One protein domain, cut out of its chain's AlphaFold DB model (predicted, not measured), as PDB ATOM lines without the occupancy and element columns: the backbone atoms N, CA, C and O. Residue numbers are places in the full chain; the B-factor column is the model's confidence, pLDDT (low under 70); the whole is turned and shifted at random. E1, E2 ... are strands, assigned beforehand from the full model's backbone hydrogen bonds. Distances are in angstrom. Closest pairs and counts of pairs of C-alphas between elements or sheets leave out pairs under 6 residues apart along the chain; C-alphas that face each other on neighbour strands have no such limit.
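What this domain is: This is residues 181 to 335 of the 381 residues of an uncharacterized protein of Staphylothermus marinus (strain ATCC 43588 / DSM 3639 / JCM 9404 / F1) (UniProt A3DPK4). A long, twisted ribbon of antiparallel strands makes the longest axis: the hairpin of E7 and E8 runs nearly its whole length, with E6 and E9 along its two edges over one half. Over the other half the ribbon widens into a thicker part, where E2 with E1 joins E8, and E4 joins E7 and bends away from it, with the short strands E3 and E5 and the hairpin of E10 and E11 built along it. The printed part has 155 residues, with no named helix and eleven named strands, E1 to E11 in order along the chain; its class is all strand. They form one branched antiparallel sheet without a single order of strands. The whole is loose, with a radius of gyration of the C-alphas of 21.1 A, and only just elongated, spanning 76 by 38 by 28 A.

Where its parts are: The longest strand is E7, residues 243 to 267, which runs 68.3 A from C-alpha 243 at (75.101, 20.067, 15.841) to C-alpha 267 at (98.734, 76.630, 45.977). E8, residues 270 to 293, runs back over 64.9 A and bends by 57 degrees at residue 289. E6, residues 227 to 240, measures 36.7 A and bends by 59 degrees at residue 234. E9, residues 296 to 313, measures 41.6 A and bends by 86 degrees at residue 300. E4, residues 206 to 217, measures 32.1 A and bends by 50 degrees at residue 209. The shorter strands are E1, residues 181 to 183, E2, residues 186 to 192, E3, residues 201 to 203, E5, residues 220 to 224, E10, residues 321 to 327, and E11, residues 333 to 335. E1 begins with C-alpha 181 at (101.679, 67.280, 36.727), and E11 ends with C-alpha 335 at (91.298, 69.641, 29.413).

How they stand to each other: E7 and E8 form an antiparallel hairpin at 177 degrees, with N 256 and O 280 2.9 A apart, within hydrogen-bond range. E6, E7, E8 and E9 form a meander, each strand the antiparallel neighbour of the one before; E3, E4 and E5 form another. E6 lies beside residues 243 to 255 of E7, with N 231 and O 251 at 2.8 A. E4 lies on the same side of E7 as E6, beside residues 257 to 261, with N 259 and O 209 at 2.8 A. E9 lies beside residues 278 to 293 of E8, with N 283 and O 308 at 2.8 A. E2 lies on the same side of E8 as E9, beside residues 271 to 277, with N 189 and O 275 at 2.8 A. E1 is on the other side of E2 from E8, with N 181 and O 188 at 2.8 A. E3 and E10 lie on one side of E4, with N 201 and O 208 at 2.9 A and N 212 and O 325 at 2.8 A. E5 and E7 lie on the other side of E4; for E5, N 215 and O 222 are 2.9 A apart. E11 is an edge strand beside E10, with N 326 and O 334 at 2.8 A. E5 runs on into E6 at 63 degrees across a break of 2 residues.

The domain as a whole: The C-alphas farthest apart are those of Tyr 241 and Asp 268, 76.7 A. The C-alphas of Tyr 181 and Tyr 335, first and last printed, are 12.9 A apart. The printed part has no cut, and no link is long; those from E2 to E3 and from E9 to E10 are short, the others tight. The mean pLDDT of the printed part is 87.6, with residues 225 to 228, 240 and 316 to 317 under 70.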
ATOM      1  N   TYR A 181     100.335  67.179  36.147       84.88
ATOM      2  CA  TYR A 181     101.679  67.280  36.727       84.88
ATOM      3  C   TYR A 181     102.136  65.930  37.304       84.88
ATOM      4  O   TYR A 181     101.367  64.966  37.356       84.88
ATOM      5  N   ASN A 182     103.412  65.825  37.682       83.56
ATOM      6  CA  ASN A 182     103.994  64.595  38.221       83.56
ATOM      7  C   ASN A 182     103.978  64.591  39.758       83.56
ATOM      8  O   ASN A 182     104.588  65.457  40.385       83.56
ATOM      9  N   VAL A 183     103.360  63.569  40.358       82.81
ATOM     10  CA  VAL A 183     103.465  63.267  41.795       82.81
ATOM     11  C   VAL A 183     103.981  61.843  41.956       82.81
ATOM     12  O   VAL A 183     103.300  60.888  41.586       82.81
ATOM     13  N   ASN A 184     105.184  61.678  42.518       82.25
ATOM     14  CA  ASN A 184     105.800  60.367  42.772       82.25
ATOM     15  C   ASN A 184     105.766  59.426  41.551       82.25
ATOM     16  O   ASN A 184     105.375  58.262  41.655       82.25
ATOM     17  N   ASN A 185     106.162  59.941  40.385       80.62
ATOM     18  CA  ASN A 185     106.193  59.216  39.113       80.62
ATOM     19  C   ASN A 185     104.813  58.827  38.550       80.62
ATOM     20  O   ASN A 185     104.726  57.964  37.678       80.62
ATOM     21  N   THR A 186     103.735  59.444  39.039       85.81
ATOM     22  CA  THR A 186     102.358  59.227  38.577       85.81
ATOM     23  C   THR A 186     101.798  60.512  37.977       85.81
ATOM     24  O   THR A 186     101.926  61.589  38.566       85.81
ATOM     25  N   VAL A 187     101.149  60.401  36.814       87.75
ATOM     26  CA  VAL A 187     100.415  61.517  36.205       87.75
ATOM     27  C   VAL A 187      99.216  61.866  37.082       87.75
ATOM     28  O   VAL A 187      98.324  61.044  37.293       87.75
ATOM     29  N   THR A 188      99.209  63.095  37.585       91.00
ATOM     30  CA  THR A 188      98.145  63.651  38.418       91.00
ATOM     31  C   THR A 188      97.482  64.805  37.683       91.00
ATOM     32  O   THR A 188      98.178  65.628  37.091       91.00
ATOM     33  N   ILE A 189      96.153  64.862  37.706       93.56
ATOM     34  CA  ILE A 189      95.364  65.974  37.179       93.56
ATOM     35  C   ILE A 189      94.807  66.778  38.346       93.56
ATOM     36  O   ILE A 189      94.100  66.245  39.200       93.56
ATOM     37  N   ALA A 190      95.129  68.060  38.370       93.75
ATOM     38  CA  ALA A 190      94.609  69.041  39.302       93.75
ATOM     39  C   ALA A 190      93.528  69.871  38.611       93.75
ATOM     40  O   ALA A 190      93.780  70.480  37.568       93.75
ATOM     41  N   ILE A 191      92.341  69.906  39.205       95.69
ATOM     42  CA  ILE A 191      91.225  70.733  38.743       95.69
ATOM     43  C   ILE A 191      91.049  71.860  39.763       95.69
ATOM     44  O   ILE A 191      90.816  71.549  40.934       95.69
ATOM     45  N   PRO A 192      91.220  73.135  39.373       95.00
ATOM     46  CA  PRO A 192      91.085  74.250  40.303       95.00
ATOM     47  C   PRO A 192      89.628  74.441  40.737       95.00
ATOM     48  O   PRO A 192      88.694  74.135  39.998       95.00
ATOM     49  N   ASP A 193      89.424  75.002  41.922       95.38
ATOM     50  CA  ASP A 193      88.118  75.416  42.449       95.38
ATOM     51  C   ASP A 193      87.512  76.634  41.726       95.38
ATOM     52  O   ASP A 193      86.347  76.973  41.935       95.38
ATOM     53  N   THR A 194      88.273  77.260  40.826       94.50
ATOM     54  CA  THR A 194      87.820  78.347  39.947       94.50
ATOM     55  C   THR A 194      86.945  77.876  38.783       94.50
ATOM     56  O   THR A 194      86.313  78.706  38.127       94.50
ATOM     57  N   VAL A 195      86.883  76.565  38.525       95.19
ATOM     58  CA  VAL A 195      85.985  75.942  37.541       95.19
ATOM     59  C   VAL A 195      84.971  75.028  38.244       95.19
ATOM     60  O   VAL A 195      85.212  74.609  39.383       95.19
ATOM     61  N   PRO A 196      83.827  74.699  37.607       95.12
ATOM     62  CA  PRO A 196      82.863  73.762  38.175       95.12
ATOM     63  C   PRO A 196      83.542  72.457  38.585       95.12
ATOM     64  O   PRO A 196      84.305  71.882  37.807       95.12
ATOM     65  N   GLN A 197      83.285  72.000  39.811       95.06
ATOM     66  CA  GLN A 197      83.874  70.753  40.290       95.06
ATOM     67  C   GLN A 197      83.232  69.551  39.589       95.06
ATOM     68  O   GLN A 197      82.027  69.589  39.334       95.06
ATOM     69  N   PRO A 198      84.012  68.503  39.270       95.19
ATOM     70  CA  PRO A 198      83.493  67.374  38.512       95.19
ATOM     71  C   PRO A 198      82.460  66.583  39.300       95.19
ATOM     72  O   PRO A 198      82.657  66.298  40.482       95.19
ATOM     73  N   ASN A 199      81.420  66.124  38.611       95.75
ATOM     74  CA  ASN A 199      80.554  65.078  39.141       95.75
ATOM     75  C   ASN A 199      81.118  63.693  38.807       95.75
ATOM     76  O   ASN A 199      81.356  63.349  37.650       95.75
ATOM     77  N   TYR A 200      81.362  62.884  39.833       95.44
ATOM     78  CA  TYR A 200      82.092  61.627  39.694       95.44
ATOM     79  C   TYR A 200      81.197  60.440  39.328       95.44
ATOM     80  O   TYR A 200      80.086  60.287  39.835       95.44
ATOM     81  N   TYR A 201      81.737  59.528  38.519       92.81
ATOM     82  CA  TYR A 201      81.245  58.158  38.425       92.81
ATOM     83  C   TYR A 201      81.856  57.299  39.533       92.81
ATOM     84  O   TYR A 201      82.947  57.579  40.030       92.81
ATOM     85  N   THR A 202      81.199  56.193  39.879       91.38
ATOM     86  CA  THR A 202      81.802  55.158  40.729       91.38
ATOM     87  C   THR A 202      82.396  54.047  39.866       91.38
ATOM     88  O   THR A 202      81.672  53.360  39.148       91.38
ATOM     89  N   VAL A 203      83.707  53.821  39.970       88.12
ATOM     90  CA  VAL A 203      84.418  52.727  39.290       88.12
ATOM     91  C   VAL A 203      85.089  51.847  40.339       88.12
ATOM     92  O   VAL A 203      86.056  52.260  40.972       88.12
ATOM     93  N   SER A 204      84.564  50.633  40.549       86.88
ATOM     94  CA  SER A 204      85.047  49.699  41.586       86.88
ATOM     95  C   SER A 204      85.221  50.356  42.974       86.88
ATOM     96  O   SER A 204      86.201  50.112  43.673       86.88
ATOM     97  N   GLY A 205      84.266  51.211  43.365       87.25
ATOM     98  CA  GLY A 205      84.246  51.898  44.665       87.25
ATOM     99  C   GLY A 205      85.072  53.186  44.753       87.25
ATOM    100  O   GLY A 205      85.107  53.785  45.822       87.25
ATOM    101  N   LEU A 206      85.714  53.623  43.664       91.00
ATOM    102  CA  LEU A 206      86.423  54.904  43.594       91.00
ATOM    103  C   LEU A 206      85.609  55.949  42.830       91.00
ATOM    104  O   LEU A 206      84.990  55.629  41.813       91.00
ATOM    105  N   GLU A 207      85.671  57.193  43.295       95.19
ATOM    106  CA  GLU A 207      85.194  58.367  42.562       95.19
ATOM    107  C   GLU A 207      86.143  58.653  41.398       95.19
ATOM    108  O   GLU A 207      87.344  58.876  41.585       95.19
ATOM    109  N   ALA A 208      85.618  58.583  40.178       94.31
ATOM    110  CA  ALA A 208      86.412  58.641  38.965       94.31
ATOM    111  C   ALA A 208      85.718  59.407  37.839       94.31
ATOM    112  O   ALA A 208      84.494  59.488  37.762       94.31
ATOM    113  N   ILE A 209      86.542  59.933  36.942       95.00
ATOM    114  CA  ILE A 209      86.146  60.633  35.722       95.00
ATOM    115  C   ILE A 209      86.751  59.879  34.537       95.00
ATOM    116  O   ILE A 209      87.907  59.459  34.619       95.00
ATOM    117  N   ASP A 210      86.012  59.704  33.441       92.62
ATOM    118  CA  ASP A 210      86.568  59.073  32.241       92.62
ATOM    119  C   ASP A 210      87.613  59.989  31.596       92.62
ATOM    120  O   ASP A 210      87.424  61.203  31.504       92.62
ATOM    121  N   ALA A 211      88.721  59.406  31.136       93.88
ATOM    122  CA  ALA A 211      89.840  60.135  30.557       93.88
ATOM    123  C   ALA A 211      90.134  59.687  29.120       93.88
ATOM    124  O   ALA A 211      90.184  58.496  28.813       93.88
ATOM    125  N   ILE A 212      90.414  60.649  28.242       93.19
ATOM    126  CA  ILE A 212      90.906  60.426  26.881       93.19
ATOM    127  C   ILE A 212      92.247  61.132  26.733       93.19
ATOM    128  O   ILE A 212      92.367  62.345  26.894       93.19
ATOM    129  N   LEU A 213      93.274  60.353  26.415       91.81
ATOM    130  CA  LEU A 213      94.642  60.830  26.286       91.81
ATOM    131  C   LEU A 213      94.992  60.893  24.799       91.81
ATOM    132  O   LEU A 213      95.036  59.849  24.146       91.81
ATOM    133  N   ILE A 214      95.268  62.083  24.268       93.00
ATOM    134  CA  ILE A 214      95.682  62.268  22.870       93.00
ATOM    135  C   ILE A 214      97.194  62.441  22.815       93.00
ATOM    136  O   ILE A 214      97.753  63.333  23.457       93.00
ATOM    137  N   TYR A 215      97.857  61.613  22.014       90.81
ATOM    138  CA  TYR A 215      99.302  61.627  21.830       90.81
ATOM    139  C   TYR A 215      99.686  61.793  20.360       90.81
ATOM    140  O   TYR A 215      98.909  61.490  19.458       90.81
ATOM    141  N   TYR A 216     100.911  62.255  20.114       90.88
ATOM    142  CA  TYR A 216     101.454  62.466  18.776       90.88
ATOM    143  C   TYR A 216     102.705  61.623  18.534       90.88
ATOM    144  O   TYR A 216     103.710  61.755  19.230       90.88
ATOM    145  N   THR A 217     102.687  60.775  17.511       87.81
ATOM    146  CA  THR A 217     103.861  59.995  17.107       87.81
ATOM    147  C   THR A 217     103.931  59.858  15.592       87.81
ATOM    148  O   THR A 217     102.909  59.730  14.928       87.81
ATOM    149  N   GLN A 218     105.149  59.887  15.042       81.62
ATOM    150  CA  GLN A 218     105.422  59.606  13.625       81.62
ATOM    151  C   GLN A 218     104.540  60.383  12.619       81.62
ATOM    152  O   GLN A 218     104.158  59.841  11.587       81.62
ATOM    153  N   GLY A 219     104.219  61.655  12.889       84.38
ATOM    154  CA  GLY A 219     103.383  62.449  11.980       84.38
ATOM    155  C   GLY A 219     101.881  62.200  12.124       84.38
ATOM    156  O   GLY A 219     101.109  62.569  11.249       84.38
ATOM    157  N   HIS A 220     101.433  61.564  13.200       89.44
ATOM    158  CA  HIS A 220     100.018  61.288  13.405       89.44
ATOM    159  C   HIS A 220      99.635  61.466  14.869       89.44
ATOM    160  O   HIS A 220     100.418  61.192  15.781       89.44
ATOM    161  N   PHE A 221      98.410  61.940  15.083       92.69
ATOM    162  CA  PHE A 221      97.794  61.921  16.399       92.69
ATOM    163  C   PHE A 221      96.999  60.637  16.573       92.69
ATOM    164  O   PHE A 221      96.377  60.133  15.639       92.69
ATOM    165  N   TYR A 222      96.999  60.135  17.790       90.69
ATOM    166  CA  TYR A 222      96.254  58.960  18.197       90.69
ATOM    167  C   TYR A 222      95.693  59.215  19.587       90.69
ATOM    168  O   TYR A 222      96.117  60.144  20.280       90.69
ATOM    169  N   ASN A 223      94.777  58.364  20.020       88.38
ATOM    170  CA  ASN A 223      94.324  58.348  21.396       88.38
ATOM    171  C   ASN A 223      94.623  57.008  22.056       88.38
ATOM    172  O   ASN A 223      94.620  55.955  21.418       88.38
ATOM    173  N   TYR A 224      94.844  57.057  23.362       78.94
ATOM    174  CA  TYR A 224      94.699  55.874  24.188       78.94
ATOM    175  C   TYR A 224      93.203  55.676  24.439       78.94
ATOM    176  O   TYR A 224      92.590  56.415  25.209       78.94
ATOM    177  N   SER A 225      92.601  54.742  23.708       66.44
ATOM    178  CA  SER A 225      91.173  54.446  23.774       66.44
ATOM    179  C   SER A 225      90.880  53.213  24.622       66.44
ATOM    180  O   SER A 225      91.779  52.485  25.053       66.44
ATOM    181  N   ILE A 226      89.585  52.993  24.844       65.94
ATOM    182  CA  ILE A 226      89.071  51.778  25.453       65.94
ATOM    183  C   ILE A 226      89.465  50.579  24.589       65.94
ATOM    184  O   ILE A 226      89.143  50.535  23.400       65.94
ATOM    185  N   ALA A 227      90.134  49.600  25.190       68.06
ATOM    186  CA  ALA A 227      90.420  48.325  24.547       68.06
ATOM    187  C   ALA A 227      89.519  47.250  25.157       68.06
ATOM    188  O   ALA A 227      89.582  46.992  26.360       68.06
ATOM    189  N   SER A 228      88.693  46.617  24.324       69.38
ATOM    190  CA  SER A 228      87.897  45.450  24.702       69.38
ATOM    191  C   SER A 228      88.375  44.215  23.948       69.38
ATOM    192  O   SER A 228      88.612  44.285  22.741       69.38
ATOM    193  N   GLY A 229      88.477  43.079  24.629       70.75
ATOM    194  CA  GLY A 229      88.849  41.818  23.993       70.75
ATOM    195  C   GLY A 229      88.283  40.613  24.726       70.75
ATOM    196  O   GLY A 229      88.212  40.609  25.953       70.75
ATOM    197  N   SER A 230      87.913  39.583  23.970       77.06
ATOM    198  CA  SER A 230      87.399  38.325  24.514       77.06
ATOM    199  C   SER A 230      88.414  37.212  24.289       77.06
ATOM    200  O   SER A 230      88.887  37.006  23.173       77.06
ATOM    201  N   PHE A 231      88.735  36.474  25.348       75.00
ATOM    202  CA  PHE A 231      89.643  35.334  25.305       75.00
ATOM    203  C   PHE A 231      88.946  34.099  25.854       75.00
ATOM    204  O   PHE A 231      88.461  34.080  26.987       75.00
ATOM    205  N   ILE A 232      88.919  33.043  25.050       73.69
ATOM    206  CA  ILE A 232      88.351  31.760  25.444       73.69
ATOM    207  C   ILE A 232      89.291  31.097  26.457       73.69
ATOM    208  O   ILE A 232      90.477  30.929  26.183       73.69
ATOM    209  N   VAL A 233      88.766  30.716  27.624       72.62
ATOM    210  CA  VAL A 233      89.565  30.078  28.684       72.62
ATOM    211  C   VAL A 233      89.359  28.575  28.684       72.62
ATOM    212  O   VAL A 233      90.322  27.820  28.778       72.62
ATOM    213  N   ASN A 234      88.104  28.142  28.603       74.31
ATOM    214  CA  ASN A 234      87.761  26.732  28.600       74.31
ATOM    215  C   ASN A 234      86.416  26.548  27.900       74.31
ATOM    216  O   ASN A 234      85.408  27.044  28.394       74.31
ATOM    217  N   LEU A 235      86.399  25.836  26.776       73.00
ATOM    218  CA  LEU A 235      85.162  25.398  26.138       73.00
ATOM    219  C   LEU A 235      85.140  23.884  26.126       73.00
ATOM    220  O   LEU A 235      86.079  23.237  25.662       73.00
ATOM    221  N   THR A 236      84.025  23.339  26.585       74.38
ATOM    222  CA  THR A 236      83.693  21.936  26.390       74.38
ATOM    223  C   THR A 236      82.539  21.860  25.416       74.38
ATOM    224  O   THR A 236      81.564  22.600  25.538       74.38
ATOM    225  N   TRP A 237      82.649  20.977  24.433       75.00
ATOM    226  CA  TRP A 237      81.584  20.743  23.475       75.00
ATOM    227  C   TRP A 237      81.332  19.254  23.315       75.00
ATOM    228  O   TRP A 237      82.223  18.423  23.493       75.00
ATOM    229  N   ILE A 238      80.088  18.937  22.989       73.75
ATOM    230  CA  ILE A 238      79.615  17.602  22.669       73.75
ATOM    231  C   ILE A 238      78.916  17.702  21.319       73.75
ATOM    232  O   ILE A 238      78.081  18.579  21.089       73.75
ATOM    233  N   GLN A 239      79.281  16.811  20.404       72.56
ATOM    234  CA  GLN A 239      78.626  16.719  19.110       72.56
ATOM    235  C   GLN A 239      77.401  15.812  19.213       72.56
ATOM    236  O   GLN A 239      77.507  14.654  19.615       72.56
ATOM    237  N   TYR A 240      76.258  16.332  18.783       65.69
ATOM    238  CA  TYR A 240      75.033  15.571  18.580       65.69
ATOM    239  C   TYR A 240      74.614  15.713  17.115       65.69
ATOM    240  O   TYR A 240      74.166  16.770  16.678       65.69
ATOM    241  N   TYR A 241      74.764  14.640  16.333       72.31
ATOM    242  CA  TYR A 241      74.531  14.648  14.881       72.31
ATOM    243  C   TYR A 241      75.357  15.741  14.159       72.31
ATOM    244  O   TYR A 241      76.586  15.748  14.251       72.31
ATOM    245  N   SER A 242      74.698  16.652  13.434       70.31
ATOM    246  CA  SER A 242      75.317  17.787  12.732       70.31
ATOM    247  C   SER A 242      75.470  19.040  13.609       70.31
ATOM    248  O   SER A 242      75.892  20.080  13.104       70.31
ATOM    249  N   TYR A 243      75.099  18.959  14.890       72.31
ATOM    250  CA  TYR A 243      75.101  20.067  15.841       72.31
ATOM    251  C   TYR A 243      76.241  19.907  16.846       72.31
ATOM    252  O   TYR A 243      76.489  18.811  17.355       72.31
ATOM    253  N   TYR A 244      76.908  21.009  17.173       80.44
ATOM    254  CA  TYR A 244      77.865  21.065  18.274       80.44
ATOM    255  C   TYR A 244      77.248  21.874  19.405       80.44
ATOM    256  O   TYR A 244      77.089  23.085  19.269       80.44
ATOM    257  N   TRP A 245      76.906  21.211  20.509       84.62
ATOM    258  CA  TRP A 245      76.433  21.864  21.728       84.62
ATOM    259  C   TRP A 245      77.604  22.057  22.672       84.62
ATOM    260  O   TRP A 245      78.331  21.109  22.965       84.62
ATOM    261  N   GLY A 246      77.803  23.281  23.144       84.56
ATOM    262  CA  GLY A 246      78.927  23.608  24.001       84.56
ATOM    263  C   GLY A 246      78.537  24.475  25.178       84.56
ATOM    264  O   GLY A 246      77.635  25.306  25.103       84.56
ATOM    265  N   ALA A 247      79.259  24.267  26.268       87.69
ATOM    266  CA  ALA A 247      79.238  25.132  27.428       87.69
ATOM    267  C   ALA A 247      80.674  25.426  27.850       87.69
ATOM    268  O   ALA A 247      81.577  24.592  27.695       87.69
ATOM    269  N   GLY A 248      80.902  26.605  28.406       86.88
ATOM    270  CA  GLY A 248      82.214  26.923  28.931       86.88
ATOM    271  C   GLY A 248      82.335  28.331  29.460       86.88
ATOM    272  O   GLY A 248      81.345  29.020  29.690       86.88
ATOM    273  N   TYR A 249      83.584  28.732  29.651       86.81
ATOM    274  CA  TYR A 249      83.945  30.029  30.178       86.81
ATOM    275  C   TYR A 249      84.862  30.774  29.219       86.81
ATOM    276  O   TYR A 249      85.858  30.235  28.712       86.81
ATOM    277  N   TYR A 250      84.569  32.053  29.038       87.25
ATOM    278  CA  TYR A 250      85.473  32.993  28.398       87.25
ATOM    279  C   TYR A 250      85.686  34.205  29.306       87.25
ATOM    280  O   TYR A 250      84.898  34.474  30.211       87.25
ATOM    281  N   LYS A 251      86.807  34.894  29.112       87.31
ATOM    282  CA  LYS A 251      87.130  36.133  29.812       87.31
ATOM    283  C   LYS A 251      86.959  37.294  28.857       87.31
ATOM    284  O   LYS A 251      87.573  37.292  27.789       87.31
ATOM    285  N   GLN A 252      86.174  38.277  29.260       88.56
ATOM    286  CA  GLN A 252      86.089  39.558  28.589       88.56
ATOM    287  C   GLN A 252      86.928  40.563  29.370       88.56
ATOM    288  O   GLN A 252      86.786  40.704  30.581       88.56
ATOM    289  N   TYR A 253      87.850  41.220  28.677       87.38
ATOM    290  CA  TYR A 253      88.657  42.292  29.232       87.38
ATOM    291  C   TYR A 253      88.140  43.613  28.702       87.38
ATOM    292  O   TYR A 253      87.935  43.764  27.496       87.38
ATOM    293  N   PHE A 254      87.994  44.568  29.605       87.44
ATOM    294  CA  PHE A 254      87.662  45.943  29.300       87.44
ATOM    295  C   PHE A 254      88.708  46.842  29.950       87.44
ATOM    296  O   PHE A 254      88.923  46.796  31.157       87.44
ATOM    297  N   SER A 255      89.398  47.639  29.144       87.94
ATOM    298  CA  SER A 255      90.373  48.615  29.615       87.94
ATOM    299  C   SER A 255      89.883  50.010  29.268       87.94
ATOM    300  O   SER A 255      89.545  50.249  28.115       87.94
ATOM    301  N   ARG A 256      89.875  50.932  30.233       89.25
ATOM    302  CA  ARG A 256      89.593  52.360  30.020       89.25
ATOM    303  C   ARG A 256      90.548  53.219  30.833       89.25
ATOM    304  O   ARG A 256      91.086  52.773  31.843       89.25
ATOM    305  N   TYR A 257      90.754  54.454  30.402       92.50
ATOM    306  CA  TYR A 257      91.517  55.426  31.176       92.50
ATOM    307  C   TYR A 257      90.562  56.249  32.025       92.50
ATOM    308  O   TYR A 257      89.511  56.668  31.549       92.50
ATOM    309  N   ILE A 258      90.936  56.457  33.280       94.06
ATOM    310  CA  ILE A 258      90.158  57.222  34.248       94.06
ATOM    311  C   ILE A 258      91.077  58.143  35.049       94.06
ATOM    312  O   ILE A 258      92.277  57.883  35.174       94.06
ATOM    313  N   ALA A 259      90.506  59.184  35.637       95.56
ATOM    314  CA  ALA A 259      91.140  60.013  36.649       95.56
ATOM    315  C   ALA A 259      90.392  59.822  37.977       95.56
ATOM    316  O   ALA A 259      89.238  60.229  38.090       95.56
ATOM    317  N   SER A 260      91.021  59.166  38.957       96.31
ATOM    318  CA  SER A 260      90.412  58.884  40.263       96.31
ATOM    319  C   SER A 260      90.760  59.959  41.282       96.31
ATOM    320  O   SER A 260      91.939  60.260  41.484       96.31
ATOM    321  N   TYR A 261      89.746  60.540  41.923       96.31
ATOM    322  CA  TYR A 261      89.948  61.511  42.996       96.31
ATOM    323  C   TYR A 261      90.669  60.849  44.176       96.31
ATOM    324  O   TYR A 261      90.404  59.690  44.510       96.31
ATOM    325  N   TYR A 262      91.617  61.557  44.794       94.94
ATOM    326  CA  TYR A 262      92.319  61.019  45.963       94.94
ATOM    327  C   TYR A 262      92.687  62.040  47.039       94.94
ATOM    328  O   TYR A 262      92.957  61.613  48.160       94.94
ATOM    329  N   ASP A 263      92.771  63.333  46.718       94.88
ATOM    330  CA  ASP A 263      93.167  64.370  47.676       94.88
ATOM    331  C   ASP A 263      92.846  65.777  47.148       94.88
ATOM    332  O   ASP A 263      92.405  65.952  46.011       94.88
ATOM    333  N   GLN A 264      93.130  66.794  47.956       94.50
ATOM    334  CA  GLN A 264      93.109  68.200  47.572       94.50
ATOM    335  C   GLN A 264      94.358  68.933  48.075       94.50
ATOM    336  O   GLN A 264      94.921  68.601  49.116       94.50
ATOM    337  N   THR A 265      94.790  69.966  47.355       91.62
ATOM    338  CA  THR A 265      95.910  70.828  47.773       91.62
ATOM    339  C   THR A 265      95.598  72.293  47.513       91.62
ATOM    340  O   THR A 265      94.753  72.599  46.683       91.62
ATOM    341  N   THR A 266      96.264  73.214  48.209       91.06
ATOM    342  CA  THR A 266      96.112  74.660  47.980       91.06
ATOM    343  C   THR A 266      97.459  75.277  47.633       91.06
ATOM    344  O   THR A 266      98.415  75.137  48.397       91.06
ATOM    345  N   ILE A 267      97.531  75.956  46.488       84.19
ATOM    346  CA  ILE A 267      98.734  76.630  45.977       84.19
ATOM    347  C   ILE A 267      98.337  78.062  45.631       84.19
ATOM    348  O   ILE A 267      97.341  78.275  44.947       84.19
ATOM    349  N   ASP A 268      99.071  79.039  46.165       83.12
ATOM    350  CA  ASP A 268      98.829  80.473  45.941       83.12
ATOM    351  C   ASP A 268      97.368  80.923  46.160       83.12
ATOM    352  O   ASP A 268      96.872  81.851  45.526       83.12
ATOM    353  N   GLY A 269      96.675  80.270  47.101       87.81
ATOM    354  CA  GLY A 269      95.290  80.578  47.471       87.81
ATOM    355  C   GLY A 269      94.211  79.925  46.602       87.81
ATOM    356  O   GLY A 269      93.038  80.149  46.878       87.81
ATOM    357  N   ILE A 270      94.582  79.113  45.607       91.38
ATOM    358  CA  ILE A 270      93.658  78.313  44.790       91.38
ATOM    359  C   ILE A 270      93.668  76.877  45.310       91.38
ATOM    360  O   ILE A 270      94.743  76.285  45.468       91.38
ATOM    361  N   THR A 271      92.492  76.311  45.588       94.38
ATOM    362  CA  THR A 271      92.365  74.899  45.962       94.38
ATOM    363  C   THR A 271      92.187  74.040  44.712       94.38
ATOM    364  O   THR A 271      91.431  74.370  43.806       94.38
ATOM    365  N   TYR A 272      92.902  72.920  44.656       94.44
ATOM    366  CA  TYR A 272      92.896  71.982  43.544       94.44
ATOM    367  C   TYR A 272      92.433  70.608  44.010       94.44
ATOM    368  O   TYR A 272      93.031  70.027  44.918       94.44
ATOM    369  N   SER A 273      91.436  70.059  43.322       95.44
ATOM    370  CA  SER A 273      91.020  68.662  43.444       95.44
ATOM    371  C   SER A 273      91.981  67.778  42.652       95.44
ATOM    372  O   SER A 273      92.166  67.972  41.444       95.44
ATOM    373  N   LEU A 274      92.621  66.819  43.322       94.75
ATOM    374  CA  LEU A 274      93.693  66.005  42.756       94.75
ATOM    375  C   LEU A 274      93.194  64.624  42.341       94.75
ATOM    376  O   LEU A 274      92.580  63.896  43.123       94.75
ATOM    377  N   HIS A 275      93.534  64.245  41.110       95.69
ATOM    378  CA  HIS A 275      93.099  63.001  40.496       95.69
ATOM    379  C   HIS A 275      94.286  62.212  39.946       95.69
ATOM    380  O   HIS A 275      95.097  62.753  39.196       95.69
ATOM    381  N   LYS A 276      94.393  60.921  40.262       94.56
ATOM    382  CA  LYS A 276      95.409  60.039  39.669       94.56
ATOM    383  C   LYS A 276      94.918  59.542  38.325       94.56
ATOM    384  O   LYS A 276      93.867  58.911  38.248       94.56
ATOM    385  N   LEU A 277      95.704  59.765  37.276       92.81
ATOM    386  CA  LEU A 277      95.428  59.181  35.973       92.81
ATOM    387  C   LEU A 277      95.818  57.701  35.982       92.81
ATOM    388  O   LEU A 277      96.961  57.335  36.280       92.81
ATOM    389  N   GLN A 278      94.862  56.840  35.659       92.56
ATOM    390  CA  GLN A 278      95.000  55.393  35.760       92.56
ATOM    391  C   GLN A 278      94.408  54.706  34.533       92.56
ATOM    392  O   GLN A 278      93.420  55.157  33.957       92.56
ATOM    393  N   ASN A 279      94.987  53.571  34.158       91.25
ATOM    394  CA  ASN A 279      94.309  52.592  33.330       91.25
ATOM    395  C   ASN A 279      93.539  51.634  34.247       91.25
ATOM    396  O   ASN A 279      94.133  50.921  35.058       91.25
ATOM    397  N   TYR A 280      92.219  51.649  34.133       92.00
ATOM    398  CA  TYR A 280      91.329  50.696  34.770       92.00
ATOM    399  C   TYR A 280      91.143  49.499  33.848       92.00
ATOM    400  O   TYR A 280      90.742  49.667  32.697       92.00
ATOM    401  N   VAL A 281      91.420  48.301  34.356       90.88
ATOM    402  CA  VAL A 281      91.187  47.041  33.651       90.88
ATOM    403  C   VAL A 281      90.192  46.218  34.445       90.88
ATOM    404  O   VAL A 281      90.460  45.836  35.583       90.88
ATOM    405  N   GLU A 282      89.072  45.917  33.813       91.19
ATOM    406  CA  GLU A 282      88.054  44.997  34.288       91.19
ATOM    407  C   GLU A 282      88.145  43.694  33.505       91.19
ATOM    408  O   GLU A 282      88.424  43.675  32.302       91.19
ATOM    409  N   LYS A 283      87.964  42.591  34.218       90.81
ATOM    410  CA  LYS A 283      87.983  41.243  33.683       90.81
ATOM    411  C   LYS A 283      86.735  40.530  34.167       90.81
ATOM    412  O   LYS A 283      86.700  40.054  35.306       90.81
ATOM    413  N   ASP A 284      85.784  40.383  33.265       91.88
ATOM    414  CA  ASP A 284      84.591  39.589  33.489       91.88
ATOM    415  C   ASP A 284      84.827  38.156  33.034       91.88
ATOM    416  O   ASP A 284      85.369  37.881  31.961       91.88
ATOM    417  N   THR A 285      84.443  37.212  33.881       91.44
ATOM    418  CA  THR A 285      84.372  35.796  33.540       91.44
ATOM    419  C   THR A 285      82.932  35.490  33.188       91.44
ATOM    420  O   THR A 285      82.047  35.592  34.034       91.44
ATOM    421  N   HIS A 286      82.712  35.102  31.942       92.19
ATOM    422  CA  HIS A 286      81.406  34.759  31.413       92.19
ATOM    423  C   HIS A 286      81.250  33.251  31.373       92.19
ATOM    424  O   HIS A 286      82.182  32.544  30.988       92.19
ATOM    425  N   TYR A 287      80.070  32.769  31.741       92.12
ATOM    426  CA  TYR A 287      79.618  31.430  31.405       92.12
ATOM    427  C   TYR A 287      78.736  31.509  30.161       92.12
ATOM    428  O   TYR A 287      77.763  32.263  30.148       92.12
ATOM    429  N   ILE A 288      79.069  30.717  29.142       91.81
ATOM    430  CA  ILE A 288      78.358  30.679  27.867       91.81
ATOM    431  C   ILE A 288      77.794  29.283  27.596       91.81
ATOM    432  O   ILE A 288      78.485  28.282  27.788       91.81
ATOM    433  N   LEU A 289      76.557  29.231  27.105       90.62
ATOM    434  CA  LEU A 289      75.946  28.065  26.472       90.62
ATOM    435  C   LEU A 289      75.666  28.414  25.011       90.62
ATOM    436  O   LEU A 289      75.013  29.421  24.727       90.62
ATOM    437  N   TYR A 290      76.148  27.591  24.090       88.44
ATOM    438  CA  TYR A 290      76.035  27.856  22.663       88.44
ATOM    439  C   TYR A 290      75.795  26.583  21.857       88.44
ATOM    440  O   TYR A 290      76.125  25.472  22.273       88.44
ATOM    441  N   GLU A 291      75.267  26.773  20.658       88.75
ATOM    442  CA  GLU A 291      75.205  25.757  19.621       88.75
ATOM    443  C   GLU A 291      75.830  26.288  18.341       88.75
ATOM    444  O   GLU A 291      75.617  27.434  17.948       88.75
ATOM    445  N   TYR A 292      76.615  25.442  17.685       81.94
ATOM    446  CA  TYR A 292      77.177  25.730  16.377       81.94
ATOM    447  C   TYR A 292      76.586  24.785  15.332       81.94
ATOM    448  O   TYR A 292      76.722  23.561  15.436       81.94
ATOM    449  N   TYR A 293      75.945  25.361  14.316       80.44
ATOM    450  CA  TYR A 293      75.299  24.629  13.232       80.44
ATOM    451  C   TYR A 293      75.479  25.342  11.892       80.44
ATOM    452  O   TYR A 293      75.150  26.518  11.744       80.44
ATOM    453  N   SER A 294      75.973  24.612  10.890       80.69
ATOM    454  CA  SER A 294      76.094  25.081   9.499       80.69
ATOM    455  C   SER A 294      76.783  26.451   9.345       80.69
ATOM    456  O   SER A 294      76.342  27.309   8.586       80.69
ATOM    457  N   GLY A 295      77.857  26.684  10.108       78.75
ATOM    458  CA  GLY A 295      78.606  27.949  10.073       78.75
ATOM    459  C   GLY A 295      78.072  29.051  10.993       78.75
ATOM    460  O   GLY A 295      78.720  30.085  11.121       78.75
ATOM    461  N   ASN A 296      76.928  28.839  11.648       83.75
ATOM    462  CA  ASN A 296      76.311  29.814  12.541       83.75
ATOM    463  C   ASN A 296      76.508  29.424  14.007       83.75
ATOM    464  O   ASN A 296      76.259  28.279  14.387       83.75
ATOM    465  N   LEU A 297      76.920  30.397  14.822       84.44
ATOM    466  CA  LEU A 297      76.978  30.297  16.277       84.44
ATOM    467  C   LEU A 297      75.709  30.920  16.872       84.44
ATOM    468  O   LEU A 297      75.467  32.111  16.692       84.44
ATOM    469  N   ILE A 298      74.924  30.126  17.593       86.88
ATOM    470  CA  ILE A 298      73.766  30.576  18.366       86.88
ATOM    471  C   ILE A 298      74.162  30.569  19.839       86.88
ATOM    472  O   ILE A 298      74.549  29.534  20.377       86.88
ATOM    473  N   ILE A 299      74.071  31.725  20.495       89.12
ATOM    474  CA  ILE A 299      74.320  31.860  21.932       89.12
ATOM    475  C   ILE A 299      72.975  31.752  22.651       89.12
ATOM    476  O   ILE A 299      72.096  32.588  22.455       89.12
ATOM    477  N   TYR A 300      72.816  30.714  23.468       89.00
ATOM    478  CA  TYR A 300      71.603  30.476  24.252       89.00
ATOM    479  C   TYR A 300      71.624  31.190  25.594       89.00
ATOM    480  O   TYR A 300      70.586  31.626  26.088       89.00
ATOM    481  N   TYR A 301      72.803  31.268  26.200       90.75
ATOM    482  CA  TYR A 301      72.991  31.861  27.509       90.75
ATOM    483  C   TYR A 301      74.386  32.464  27.585       90.75
ATOM    484  O   TYR A 301      75.353  31.809  27.205       90.75
ATOM    485  N   ASP A 302      74.476  33.691  28.079       91.69
ATOM    486  CA  ASP A 302      75.732  34.372  28.374       91.69
ATOM    487  C   ASP A 302      75.528  35.200  29.644       91.69
ATOM    488  O   ASP A 302      74.686  36.100  29.677       91.69
ATOM    489  N   SER A 303      76.240  34.850  30.715       93.00
ATOM    490  CA  SER A 303      76.149  35.571  31.983       93.00
ATOM    491  C   SER A 303      77.508  35.750  32.633       93.00
ATOM    492  O   SER A 303      78.289  34.796  32.715       93.00
ATOM    493  N   ILE A 304      77.732  36.929  33.208       92.25
ATOM    494  CA  ILE A 304      78.889  37.206  34.057       92.25
ATOM    495  C   ILE A 304      78.748  36.406  35.359       92.25
ATOM    496  O   ILE A 304      77.776  36.558  36.095       92.25
ATOM    497  N   VAL A 305      79.725  35.546  35.639       93.25
ATOM    498  CA  VAL A 305      79.802  34.729  36.864       93.25
ATOM    499  C   VAL A 305      80.868  35.224  37.844       93.25
ATOM    500  O   VAL A 305      80.954  34.730  38.967       93.25
ATOM    501  N   GLY A 306      81.689  36.193  37.440       91.25
ATOM    502  CA  GLY A 306      82.659  36.839  38.315       91.25
ATOM    503  C   GLY A 306      83.376  37.996  37.632       91.25
ATOM    504  O   GLY A 306      83.704  37.899  36.452       91.25
ATOM    505  N   THR A 307      83.663  39.041  38.400       91.56
ATOM    506  CA  THR A 307      84.338  40.260  37.938       91.56
ATOM    507  C   THR A 307      85.566  40.510  38.801       91.56
ATOM    508  O   THR A 307      85.496  40.484  40.029       91.56
ATOM    509  N   GLU A 308      86.705  40.754  38.163       90.88
ATOM    510  CA  GLU A 308      87.917  41.243  38.819       90.88
ATOM    511  C   GLU A 308      88.338  42.562  38.185       90.88
ATOM    512  O   GLU A 308      88.343  42.688  36.962       90.88
ATOM    513  N   SER A 309      88.777  43.517  39.000       92.12
ATOM    514  CA  SER A 309      89.258  44.805  38.515       92.12
ATOM    515  C   SER A 309      90.644  45.149  39.051       92.12
ATOM    516  O   SER A 309      91.066  44.698  40.120       92.12
ATOM    517  N   ARG A 310      91.402  45.917  38.262       91.75
ATOM    518  CA  ARG A 310      92.736  46.416  38.611       91.75
ATOM    519  C   ARG A 310      92.930  47.833  38.095       91.75
ATOM    520  O   ARG A 310      92.481  48.172  37.004       91.75
ATOM    521  N   PHE A 311      93.673  48.622  38.861       91.25
ATOM    522  CA  PHE A 311      94.088  49.968  38.486       91.25
ATOM    523  C   PHE A 311      95.597  49.991  38.271       91.25
ATOM    524  O   PHE A 311      96.361  49.523  39.118       91.25
ATOM    525  N   PHE A 312      96.026  50.560  37.152       90.19
ATOM    526  CA  PHE A 312      97.429  50.774  36.830       90.19
ATOM    527  C   PHE A 312      97.679  52.269  36.711       90.19
ATOM    528  O   PHE A 312      97.148  52.921  35.815       90.19
ATOM    529  N   ASN A 313      98.485  52.823  37.615       89.25
ATOM    530  CA  ASN A 313      98.870  54.228  37.535       89.25
ATOM    531  C   ASN A 313      99.609  54.494  36.228       89.25
ATOM    532  O   ASN A 313     100.547  53.772  35.875       89.25
ATOM    533  N   ILE A 314      99.206  55.556  35.538       85.44
ATOM    534  CA  ILE A 314      99.928  56.023  34.367       85.44
ATOM    535  C   ILE A 314     101.207  56.698  34.842       85.44
ATOM    536  O   ILE A 314     101.178  57.699  35.565       85.44
ATOM    537  N   GLN A 315     102.334  56.106  34.459       80.56
ATOM    538  CA  GLN A 315     103.643  56.587  34.862       80.56
ATOM    539  C   GLN A 315     104.066  57.808  34.048       80.56
ATOM    540  O   GLN A 315     103.757  57.941  32.863       80.56
ATOM    541  N   TYR A 316     104.797  58.690  34.716       68.88
ATOM    542  CA  TYR A 316     105.380  59.895  34.147       68.88
ATOM    543  C   TYR A 316     106.852  59.623  33.735       68.88
ATOM    544  O   TYR A 316     107.509  58.857  34.433       68.88
ATOM    545  N   PRO A 317     107.425  60.224  32.665       65.06
ATOM    546  CA  PRO A 317     106.805  61.002  31.587       65.06
ATOM    547  C   PRO A 317     106.236  60.191  30.437       65.06
ATOM    548  O   PRO A 317     106.843  59.237  29.955       65.06
ATOM    549  N   ILE A 318     105.125  60.693  29.894       73.00
ATOM    550  CA  ILE A 318     104.634  60.290  28.578       73.00
ATOM    551  C   ILE A 318     105.108  61.330  27.566       73.00
ATOM    552  O   ILE A 318     104.513  62.395  27.409       73.00
ATOM    553  N   TYR A 319     106.223  61.027  26.905       74.31
ATOM    554  CA  TYR A 319     106.926  61.946  26.005       74.31
ATOM    555  C   TYR A 319     106.046  62.499  24.871       74.31
ATOM    556  O   TYR A 319     106.196  63.640  24.450       74.31
ATOM    557  N   ASN A 320     105.129  61.696  24.348       81.31
ATOM    558  CA  ASN A 320     104.312  62.033  23.187       81.31
ATOM    559  C   ASN A 320     102.897  62.518  23.533       81.31
ATOM    560  O   ASN A 320     102.131  62.805  22.615       81.31
ATOM    561  N   LEU A 321     102.528  62.599  24.813       86.38
ATOM    562  CA  LEU A 321     101.198  63.043  25.226       86.38
ATOM    563  C   LEU A 321     101.028  64.543  24.957       86.38
ATOM    564  O   LEU A 321     101.911  65.335  25.273       86.38
ATOM    565  N   VAL A 322      99.903  64.928  24.359       90.25
ATOM    566  CA  VAL A 322      99.600  66.312  23.967       90.25
ATOM    567  C   VAL A 322      98.459  66.868  24.800       90.25
ATOM    568  O   VAL A 322      98.612  67.926  25.410       90.25
ATOM    569  N   PHE A 323      97.346  66.133  24.831       91.94
ATOM    570  CA  PHE A 323      96.148  66.485  25.578       91.94
ATOM    571  C   PHE A 323      95.717  65.356  26.498       91.94
ATOM    572  O   PHE A 323      95.857  64.174  26.175       91.94
ATOM    573  N   ILE A 324      95.095  65.756  27.596       93.44
ATOM    574  CA  ILE A 324      94.250  64.908  28.422       93.44
ATOM    575  C   ILE A 324      92.888  65.586  28.471       93.44
ATOM    576  O   ILE A 324      92.809  66.751  28.847       93.44
ATOM    577  N   PHE A 325      91.842  64.866  28.087       96.00
ATOM    578  CA  PHE A 325      90.461  65.289  28.269       96.00
ATOM    579  C   PHE A 325      89.812  64.424  29.337       96.00
ATOM    580  O   PHE A 325      89.993  63.208  29.320       96.00
ATOM    581  N   LEU A 326      89.058  65.042  30.236       96.00
ATOM    582  CA  LEU A 326      88.246  64.354  31.230       96.00
ATOM    583  C   LEU A 326      86.777  64.675  30.975       96.00
ATOM    584  O   LEU A 326      86.460  65.838  30.729       96.00
ATOM    585  N   ARG A 327      85.896  63.676  31.041       95.50
ATOM    586  CA  ARG A 327      84.442  63.876  30.983       95.50
ATOM    587  C   ARG A 327      83.791  63.371  32.258       95.50
ATOM    588  O   ARG A 327      83.892  62.184  32.569       95.50
ATOM    589  N   ASP A 328      83.135  64.279  32.966       95.00
ATOM    590  CA  ASP A 328      82.419  63.982  34.204       95.00
ATOM    591  C   ASP A 328      81.016  63.396  33.957       95.00
ATOM    592  O   ASP A 328      80.573  63.261  32.813       95.00
ATOM    593  N   ALA A 329      80.321  63.048  35.041       93.62
ATOM    594  CA  ALA A 329      78.984  62.458  35.018       93.62
ATOM    595  C   ALA A 329      77.907  63.335  34.370       93.62
ATOM    596  O   ALA A 329      76.939  62.799  33.826       93.62
ATOM    597  N   ASP A 330      78.112  64.650  34.351       94.06
ATOM    598  CA  ASP A 330      77.198  65.627  33.764       94.06
ATOM    599  C   ASP A 330      77.591  66.020  32.331       94.06
ATOM    600  O   ASP A 330      76.922  66.840  31.699       94.06
ATOM    601  N   ASN A 331      78.623  65.382  31.772       93.06
ATOM    602  CA  ASN A 331      79.240  65.683  30.479       93.06
ATOM    603  C   ASN A 331      80.014  67.009  30.419       93.06
ATOM    604  O   ASN A 331      80.322  67.478  29.318       93.06
ATOM    605  N   ASN A 332      80.392  67.591  31.559       95.81
ATOM    606  CA  ASN A 332      81.390  68.653  31.586       95.81
ATOM    607  C   ASN A 332      82.735  68.091  31.131       95.81
ATOM    608  O   ASN A 332      83.143  66.991  31.521       95.81
ATOM    609  N   ILE A 333      83.430  68.858  30.294       97.56
ATOM    610  CA  ILE A 333      84.724  68.467  29.749       97.56
ATOM    611  C   ILE A 333      85.803  69.338  30.367       97.56
ATOM    612  O   ILE A 333      85.735  70.565  30.305       97.56
ATOM    613  N   TYR A 334      86.824  68.680  30.899       97.50
ATOM    614  CA  TYR A 334      88.040  69.309  31.386       97.50
ATOM    615  C   TYR A 334      89.188  68.964  30.449       97.50
ATOM    616  O   TYR A 334      89.234  67.854  29.914       97.50
ATOM    617  N   TYR A 335      90.131  69.879  30.255       95.94
ATOM    618  CA  TYR A 335      91.298  69.641  29.413       95.94
ATOM    619  C   TYR A 335      92.589  70.021  30.129       95.94
ATOM    620  O   TYR A 335      92.653  71.025  30.824       95.94
TER     621      TYR A 335